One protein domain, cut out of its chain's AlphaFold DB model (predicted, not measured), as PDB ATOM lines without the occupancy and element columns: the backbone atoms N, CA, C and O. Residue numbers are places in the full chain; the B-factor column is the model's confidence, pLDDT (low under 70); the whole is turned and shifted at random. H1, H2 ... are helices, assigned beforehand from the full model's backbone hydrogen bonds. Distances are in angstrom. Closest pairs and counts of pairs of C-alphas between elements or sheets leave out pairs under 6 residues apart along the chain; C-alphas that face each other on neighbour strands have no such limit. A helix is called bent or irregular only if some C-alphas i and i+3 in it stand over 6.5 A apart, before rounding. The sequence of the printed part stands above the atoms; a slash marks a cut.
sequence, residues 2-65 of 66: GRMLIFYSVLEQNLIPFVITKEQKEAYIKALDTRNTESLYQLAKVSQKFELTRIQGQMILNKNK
ATOM      1  N   GLY A   2     150.966 120.699 121.296       87.44
ATOM      2  CA  GLY A   2     149.721 121.494 121.394       87.44
ATOM      3  C   GLY A   2     148.599 121.152 120.394       87.44
ATOM      4  O   GLY A   2     147.460 120.961 120.797       87.44
ATOM      5  N   ARG A   3     148.906 120.984 119.100       90.50
ATOM      6  CA  ARG A   3     147.892 120.617 118.084       90.50
ATOM      7  C   ARG A   3     147.274 119.232 118.307       90.50
ATOM      8  O   ARG A   3     146.110 119.035 117.995       90.50
ATOM      9  N   MET A   4     148.047 118.297 118.861       93.00
ATOM     10  CA  MET A   4     147.561 116.960 119.199       93.00
ATOM     11  C   MET A   4     146.554 117.026 120.351       93.00
ATOM     12  O   MET A   4     145.520 116.377 120.296       93.00
ATOM     13  N   LEU A   5     146.818 117.866 121.359       93.69
ATOM     14  CA  LEU A   5     145.877 118.092 122.457       93.69
ATOM     15  C   LEU A   5     144.567 118.698 121.951       93.69
ATOM     16  O   LEU A   5     143.507 118.200 122.298       93.69
ATOM     17  N   ILE A   6     144.634 119.696 121.061       92.19
ATOM     18  CA  ILE A   6     143.434 120.263 120.421       92.19
ATOM     19  C   ILE A   6     142.643 119.166 119.699       92.19
ATOM     20  O   ILE A   6     141.429 119.092 119.846       92.19
ATOM     21  N   PHE A   7     143.322 118.298 118.948       93.44
ATOM     22  CA  PHE A   7     142.677 117.203 118.230       93.44
ATOM     23  C   PHE A   7     141.948 116.235 119.175       93.44
ATOM     24  O   PHE A   7     140.777 115.935 118.948       93.44
ATOM     25  N   TYR A   8     142.603 115.792 120.253       94.75
ATOM     26  CA  TYR A   8     141.981 114.904 121.241       94.75
ATOM     27  C   TYR A   8     140.821 115.572 121.976       94.75
ATOM     28  O   TYR A   8     139.747 114.987 122.046       94.75
ATOM     29  N   SER A   9     140.987 116.812 122.440       94.44
ATOM     30  CA  SER A   9     139.914 117.534 123.128       94.44
ATOM     31  C   SER A   9     138.690 117.743 122.234       94.44
ATOM     32  O   SER A   9     137.562 117.658 122.703       94.44
ATOM     33  N   VAL A  10     138.886 117.986 120.935       95.31
ATOM     34  CA  VAL A  10     137.781 118.095 119.971       95.31
ATOM     35  C   VAL A  10     137.031 116.763 119.849       95.31
ATOM     36  O   VAL A  10     135.802 116.760 119.885       95.31
ATOM     37  N   LEU A  11     137.746 115.636 119.781       94.38
ATOM     38  CA  LEU A  11     137.129 114.306 119.755       94.38
ATOM     39  C   LEU A  11     136.376 113.973 121.050       94.38
ATOM     40  O   LEU A  11     135.245 113.499 120.982       94.38
ATOM     41  N   GLU A  12     136.967 114.251 122.214       97.00
ATOM     42  CA  GLU A  12     136.334 114.033 123.527       97.00
ATOM     43  C   GLU A  12     135.015 114.805 123.674       97.00
ATOM     44  O   GLU A  12     134.088 114.343 124.335       97.00
ATOM     45  N   GLN A  13     134.909 115.967 123.024       95.94
ATOM     46  CA  GLN A  13     133.715 116.815 123.031       95.94
ATOM     47  C   GLN A  13     132.719 116.479 121.904       95.94
ATOM     48  O   GLN A  13     131.784 117.243 121.670       95.94
ATOM     49  N   ASN A  14     132.895 115.356 121.192       94.25
ATOM     50  CA  ASN A  14     132.079 114.962 120.031       94.25
ATOM     51  C   ASN A  14     132.032 116.018 118.912       94.25
ATOM     52  O   ASN A  14     131.055 116.122 118.165       94.25
ATOM     53  N   LEU A  15     133.089 116.818 118.787       93.69
ATOM     54  CA  LEU A  15     133.237 117.806 117.729       93.69
ATOM     55  C   LEU A  15     134.029 117.213 116.557       93.69
ATOM     56  O   LEU A  15     134.773 116.241 116.693       93.69
ATOM     57  N   ILE A  16     133.887 117.823 115.380       94.75
ATOM     58  CA  ILE A  16     134.618 117.388 114.189       94.75
ATOM     59  C   ILE A  16     136.088 117.811 114.320       94.75
ATOM     60  O   ILE A  16     136.366 119.011 114.427       94.75
ATOM     61  N   PRO A  17     137.050 116.871 114.306       94.88
ATOM     62  CA  PRO A  17     138.463 117.213 114.285       94.88
ATOM     63  C   PRO A  17     138.810 117.954 112.998       94.88
ATOM     64  O   PRO A  17     138.269 117.673 111.930       94.88
ATOM     65  N   PHE A  18     139.745 118.891 113.100       94.38
ATOM     66  CA  PHE A  18     140.212 119.662 111.959       94.38
ATOM     67  C   PHE A  18     141.729 119.758 111.927       94.38
ATOM     68  O   PHE A  18     142.411 119.624 112.945       94.38
ATOM     69  N   VAL A  19     142.252 119.998 110.729       90.69
ATOM     70  CA  VAL A  19     143.684 120.137 110.478       90.69
ATOM     71  C   VAL A  19     143.964 121.563 110.017       90.69
ATOM     72  O   VAL A  19     143.207 122.140 109.243       90.69
ATOM     73  N   ILE A  20     145.063 122.137 110.504       91.75
ATOM     74  CA  ILE A  20     145.595 123.400 109.985       91.75
ATOM     75  C   ILE A  20     146.345 123.079 108.694       91.75
ATOM     76  O   ILE A  20     147.392 122.424 108.745       91.75
ATOM     77  N   THR A  21     145.817 123.508 107.548       91.25
ATOM     78  CA  THR A  21     146.458 123.245 106.253       91.25
ATOM     79  C   THR A  21     147.706 124.111 106.055       91.25
ATOM     80  O   THR A  21     147.986 125.028 106.836       91.25
ATOM     81  N   LYS A  22     148.493 123.833 105.005       92.88
ATOM     82  CA  LYS A  22     149.702 124.618 104.701       92.88
ATOM     83  C   LYS A  22     149.359 126.078 104.402       92.88
ATOM     84  O   LYS A  22     150.062 126.973 104.855       92.88
ATOM     85  N   GLU A  23     148.250 126.300 103.712       94.12
ATOM     86  CA  GLU A  23     147.735 127.611 103.313       94.12
ATOM     87  C   GLU A  23     147.293 128.430 104.536       94.12
ATOM     88  O   GLU A  23     147.393 129.653 104.550       94.12
ATOM     89  N   GLN A  24     146.855 127.751 105.598       94.19
ATOM     90  CA  GLN A  24     146.408 128.370 106.847       94.19
ATOM     91  C   GLN A  24     147.541 128.602 107.856       94.19
ATOM     92  O   GLN A  24     147.316 129.226 108.896       94.19
ATOM     93  N   LYS A  25     148.756 128.104 107.581       94.56
ATOM     94  CA  LYS A  25     149.879 128.110 108.530       94.56
ATOM     95  C   LYS A  25     150.198 129.511 109.051       94.56
ATOM     96  O   LYS A  25     150.300 129.683 110.262       94.56
ATOM     97  N   GLU A  26     150.344 130.488 108.160       96.75
ATOM     98  CA  GLU A  26     150.735 131.854 108.539       96.75
ATOM     99  C   GLU A  26     149.658 132.537 109.386       96.75
ATOM    100  O   GLU A  26     149.956 133.129 110.422       96.75
ATOM    101  N   ALA A  27     148.385 132.382 109.010       95.69
ATOM    102  CA  ALA A  27     147.264 132.907 109.787       95.69
ATOM    103  C   ALA A  27     147.192 132.270 111.186       95.69
ATOM    104  O   ALA A  27     146.982 132.970 112.175       95.69
ATOM    105  N   TYR A  28     147.419 130.956 111.276       95.50
ATOM    106  CA  TYR A  28     147.460 130.232 112.544       95.50
ATOM    107  C   TYR A  28     148.601 130.714 113.451       95.50
ATOM    108  O   TYR A  28     148.362 130.985 114.626       95.50
ATOM    109  N   ILE A  29     149.822 130.847 112.918       96.38
ATOM    110  CA  ILE A  29     150.981 131.329 113.686       96.38
ATOM    111  C   ILE A  29     150.732 132.757 114.172       96.38
ATOM    112  O   ILE A  29     150.819 133.013 115.369       96.38
ATOM    113  N   LYS A  30     150.299 133.658 113.282       97.75
ATOM    114  CA  LYS A  30     149.996 135.048 113.642       97.75
ATOM    115  C   LYS A  30     148.947 135.145 114.751       97.75
ATOM    116  O   LYS A  30     149.081 135.965 115.660       97.75
ATOM    117  N   ALA A  31     147.899 134.326 114.689       96.75
ATOM    118  CA  ALA A  31     146.850 134.331 115.700       96.75
ATOM    119  C   ALA A  31     147.351 133.821 117.066       96.75
ATOM    120  O   ALA A  31     146.958 134.366 118.097       96.75
ATOM    121  N   LEU A  32     148.265 132.842 117.087       95.25
ATOM    122  CA  LEU A  32     148.934 132.400 118.316       95.25
ATOM    123  C   LEU A  32     149.876 133.468 118.884       95.25
ATOM    124  O   LEU A  32     149.783 133.781 120.070       95.25
ATOM    125  N   ASP A  33     150.740 134.046 118.045       97.81
ATOM    126  CA  ASP A  33     151.742 135.037 118.458       97.81
ATOM    127  C   ASP A  33     151.081 136.285 119.051       97.81
ATOM    128  O   ASP A  33     151.513 136.817 120.073       97.81
ATOM    129  N   THR A  34     149.972 136.715 118.445       97.94
ATOM    130  CA  THR A  34     149.172 137.858 118.915       97.94
ATOM    131  C   THR A  34     148.176 137.498 120.016       97.94
ATOM    132  O   THR A  34     147.458 138.376 120.493       97.94
ATOM    133  N   ARG A  35     148.110 136.222 120.426       96.94
ATOM    134  CA  ARG A  35     147.116 135.685 121.376       96.94
ATOM    135  C   ARG A  35     145.674 136.050 121.002       96.94
ATOM    136  O   ARG A  35     144.815 136.217 121.866       96.94
ATOM    137  N   ASN A  36     145.402 136.177 119.707       97.56
ATOM    138  CA  ASN A  36     144.100 136.551 119.185       97.56
ATOM    139  C   ASN A  36     143.204 135.309 119.106       97.56
ATOM    140  O   ASN A  36     143.193 134.570 118.117       97.56
ATOM    141  N   THR A  37     142.461 135.077 120.185       95.81
ATOM    142  CA  THR A  37     141.563 133.926 120.335       95.81
ATOM    143  C   THR A  37     140.438 133.925 119.308       95.81
ATOM    144  O   THR A  37     140.086 132.861 118.804       95.81
ATOM    145  N   GLU A  38     139.929 135.098 118.931       97.75
ATOM    146  CA  GLU A  38     138.879 135.225 117.919       97.75
ATOM    147  C   GLU A  38     139.371 134.751 116.546       97.75
ATOM    148  O   GLU A  38     138.713 133.959 115.877       97.75
ATOM    149  N   SER A  39     140.583 135.147 116.149       96.25
ATOM    150  CA  SER A  39     141.177 134.702 114.881       96.25
ATOM    151  C   SER A  39     141.412 133.189 114.858       96.25
ATOM    152  O   SER A  39     141.163 132.542 113.839       96.25
ATOM    153  N   LEU A  40     141.845 132.607 115.983       94.81
ATOM    154  CA  LEU A  40     141.980 131.153 116.121       94.81
ATOM    155  C   LEU A  40     140.629 130.443 116.025       94.81
ATOM    156  O   LEU A  40     140.528 129.423 115.342       94.81
ATOM    157  N   TYR A  41     139.596 130.983 116.675       95.31
ATOM    158  CA  TYR A  41     138.244 130.437 116.636       95.31
ATOM    159  C   TYR A  41     137.666 130.455 115.217       95.31
ATOM    160  O   TYR A  41     137.176 129.429 114.742       95.31
ATOM    161  N   GLN A  42     137.779 131.579 114.503       96.56
ATOM    162  CA  GLN A  42     137.282 131.681 113.128       96.56
ATOM    163  C   GLN A  42     138.013 130.722 112.184       96.56
ATOM    164  O   GLN A  42     137.372 130.043 111.379       96.56
ATOM    165  N   LEU A  43     139.339 130.602 112.322       95.25
ATOM    166  CA  LEU A  43     140.126 129.635 111.556       95.25
ATOM    167  C   LEU A  43     139.644 128.203 111.828       95.25
ATOM    168  O   LEU A  43     139.333 127.473 110.887       95.25
ATOM    169  N   ALA A  44     139.515 127.823 113.102       94.25
ATOM    170  CA  ALA A  44     139.039 126.501 113.506       94.25
ATOM    171  C   ALA A  44     137.640 126.194 112.953       94.25
ATOM    172  O   ALA A  44     137.416 125.121 112.393       94.25
ATOM    173  N   LYS A  45     136.714 127.153 113.045       95.12
ATOM    174  CA  LYS A  45     135.334 127.018 112.563       95.12
ATOM    175  C   LYS A  45     135.269 126.752 111.058       95.12
ATOM    176  O   LYS A  45     134.527 125.871 110.619       95.12
ATOM    177  N   VAL A  46     136.041 127.496 110.264       95.00
ATOM    178  CA  VAL A  46     136.105 127.293 108.807       95.00
ATOM    179  C   VAL A  46     136.697 125.921 108.484       95.00
ATOM    180  O   VAL A  46     136.111 125.181 107.690       95.00
ATOM    181  N   SER A  47     137.798 125.543 109.140       95.00
ATOM    182  CA  SER A  47     138.436 124.240 108.928       95.00
ATOM    183  C   SER A  47     137.531 123.070 109.325       95.00
ATOM    184  O   SER A  47     137.429 122.102 108.576       95.00
ATOM    185  N   GLN A  48     136.798 123.160 110.440       95.06
ATOM    186  CA  GLN A  48     135.828 122.129 110.833       95.06
ATOM    187  C   GLN A  48     134.706 121.960 109.810       95.06
ATOM    188  O   GLN A  48     134.326 120.833 109.493       95.06
ATOM    189  N   LYS A  49     134.178 123.063 109.262       95.00
ATOM    190  CA  LYS A  49     133.122 123.002 108.242       95.00
ATOM    191  C   LYS A  49     133.608 122.308 106.967       95.00
ATOM    192  O   LYS A  49     132.865 121.529 106.363       95.00
ATOM    193  N   PHE A  50     134.852 122.577 106.569       94.56
ATOM    194  CA  PHE A  50     135.486 121.899 105.444       94.56
ATOM    195  C   PHE A  50     135.609 120.388 105.690       94.56
ATOM    196  O   PHE A  50     135.157 119.591 104.868       94.56
ATOM    197  N   GLU A  51     136.137 119.990 106.848       95.31
ATOM    198  CA  GLU A  51     136.293 118.577 107.211       95.31
ATOM    199  C   GLU A  51     134.954 117.845 107.317       95.31
ATOM    200  O   GLU A  51     134.822 116.733 106.809       95.31
ATOM    201  N   LEU A  52     133.927 118.486 107.881       95.06
ATOM    202  CA  LEU A  52     132.574 117.930 107.921       95.06
ATOM    203  C   LEU A  52     132.051 117.639 106.509       95.06
ATOM    204  O   LEU A  52     131.543 116.547 106.253       95.06
ATOM    205  N   THR A  53     132.228 118.585 105.586       95.44
ATOM    206  CA  THR A  53     131.812 118.425 104.185       95.44
ATOM    207  C   THR A  53     132.576 117.277 103.521       95.44
ATOM    208  O   THR A  53     131.983 116.439 102.838       95.44
ATOM    209  N   ARG A  54     133.890 117.185 103.767       94.50
ATOM    210  CA  ARG A  54     134.750 116.111 103.252       94.50
ATOM    211  C   ARG A  54     134.312 114.736 103.767       94.50
ATOM    212  O   ARG A  54     134.206 113.799 102.976       94.50
ATOM    213  N   ILE A  55     134.031 114.615 105.066       93.69
ATOM    214  CA  ILE A  55     133.556 113.374 105.698       93.69
ATOM    215  C   ILE A  55     132.195 112.973 105.123       93.69
ATOM    216  O   ILE A  55     132.013 111.825 104.724       93.69
ATOM    217  N   GLN A  56     131.253 113.913 105.013       93.38
ATOM    218  CA  GLN A  56     129.937 113.660 104.420       93.38
ATOM    219  C   GLN A  56     130.037 113.185 102.968       93.38
ATOM    220  O   GLN A  56     129.407 112.188 102.609       93.38
ATOM    221  N   GLY A  57     130.885 113.825 102.160       93.62
ATOM    222  CA  GLY A  57     131.163 113.383 100.793       93.62
ATOM    223  C   GLY A  57     131.713 111.953 100.739       93.62
ATOM    224  O   GLY A  57     131.229 111.132  99.962       93.62
ATOM    225  N   GLN A  58     132.666 111.615 101.614       92.19
ATOM    226  CA  GLN A  58     133.220 110.257 101.705       92.19
ATOM    227  C   GLN A  58     132.183 109.217 102.152       92.19
ATOM    228  O   GLN A  58     132.176 108.102 101.631       92.19
ATOM    229  N   MET A  59     131.285 109.567 103.078       90.19
ATOM    230  CA  MET A  59     130.208 108.671 103.511       90.19
ATOM    231  C   MET A  59     129.252 108.327 102.365       90.19
ATOM    232  O   MET A  59     128.869 107.168 102.228       90.19
ATOM    233  N   ILE A  60     128.888 109.306 101.531       90.44
ATOM    234  CA  ILE A  60     128.036 109.078 100.353       90.44
ATOM    235  C   ILE A  60     128.740 108.140  99.366       90.44
ATOM    236  O   ILE A  60     128.151 107.154  98.928       90.44
ATOM    237  N   LEU A  61     130.017 108.397  99.068       87.25
ATOM    238  CA  LEU A  61     130.808 107.553  98.165       87.25
ATOM    239  C   LEU A  61     130.933 106.111  98.672       87.25
ATOM    240  O   LEU A  61     130.836 105.178  97.881       87.25
ATOM    241  N   ASN A  62     131.128 105.914  99.977       85.50
ATOM    242  CA  ASN A  62     131.242 104.578 100.557       85.50
ATOM    243  C   ASN A  62     129.910 103.817 100.581       85.50
ATOM    244  O   ASN A  62     129.927 102.606 100.411       85.50
ATOM    245  N   LYS A  63     128.768 104.499 100.749       83.06
ATOM    246  CA  LYS A  63     127.440 103.862 100.639       83.06
ATOM    247  C   LYS A  63     127.122 103.386  99.222       83.06
ATOM    248  O   LYS A  63     126.344 102.456  99.062       83.06
ATOM    249  N   ASN A  64     127.714 104.030  98.221       78.25
ATOM    250  CA  ASN A  64     127.497 103.734  96.806       78.25
ATOM    251  C   ASN A  64     128.573 102.802  96.218       78.25
ATOM    252  O   ASN A  64     128.581 102.582  95.006       78.25
ATOM    253  N   LYS A  65     129.499 102.284  97.038       70.12
ATOM    254  CA  LYS A  65     130.415 101.222  96.609       70.12
ATOM    255  C   LYS A  65     129.653  99.886  96.569       70.12
ATOM    256  O   LYS A  65     128.975  99.598  97.556       70.12
TER     257      LYS A  65
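AT A GLANCE: This is residues 2 to 65 of the 66 residues of an uncharacterized protein of Helicobacter pylori (UniProt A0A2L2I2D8). One long helix, H3, makes the longest axis of the model; the short helix H2 folds back on its first turns as a helical hairpin, and H1 lies off to one side without touching either. A long link, residues 13 to 24, crosses over H3 on its way from H1 to H2, and the far end of H3 with the last residues, 56 to 65, sticks out. The printed part has 64 residues, with three named helices in the order H1, H2, H3 and no named strand; the class is all helix. The whole is loose, with a radius of gyration of the C-alphas of 13.7 A, and elongated, spanning 46 by 26 by 17 A.

IN THESE COORDINATES: H1 is residues 2 to 12, from C-alpha 2 at (149.721, 121.494, 121.394), and is 15.5 A long from first to last C-alpha. Residues 13 to 24 belong to no named element. H2 is residues 25 to 33, 12.2 A from first to last C-alpha, and begins with C-alpha 25 at (149.879, 128.110, 108.530). H3 is residues 37 to 63, 27 residues and 38.6 A from first to last C-alpha; it ends with C-alpha 63 at (127.440, 103.862, 100.639). None of the three helices is bent or irregular.

HOW THE PARTS SIT: H1 is apart from H2, and it is apart from H3. H2 and H3 touch, with 6 pairs of C-alphas within 8 A. Their closest C-alphas, those of Ala 31 and Ser 39, are 5.7 A apart. H3 touches H2 with residues 37 to 43 alone. H2 and H3 form a helical hairpin and run opposite ways. Their lines stand at a steep tilt of 37 degrees, only just past shallow. In H1, H2 and H3 every pair of O of residue i and N of residue i+4 is within hydrogen-bond range.

THE WHOLE: The two C-alphas farthest apart are those of Thr 34 and Lys 65, 46.8 A. Residues 56 to 65, of which 56 to 63 belong to H3, stand free; the body without them has 54 residues and spans 30 by 20 by 17 A, with a radius of gyration of 11.0 A. The link from H1 to H2 is long, with 12 residues, and the link from H2 to H3 is tight, with 3 residues. The printed part has no cut. The mean pLDDT of the printed part is 93.5, and no printed residue is under 70.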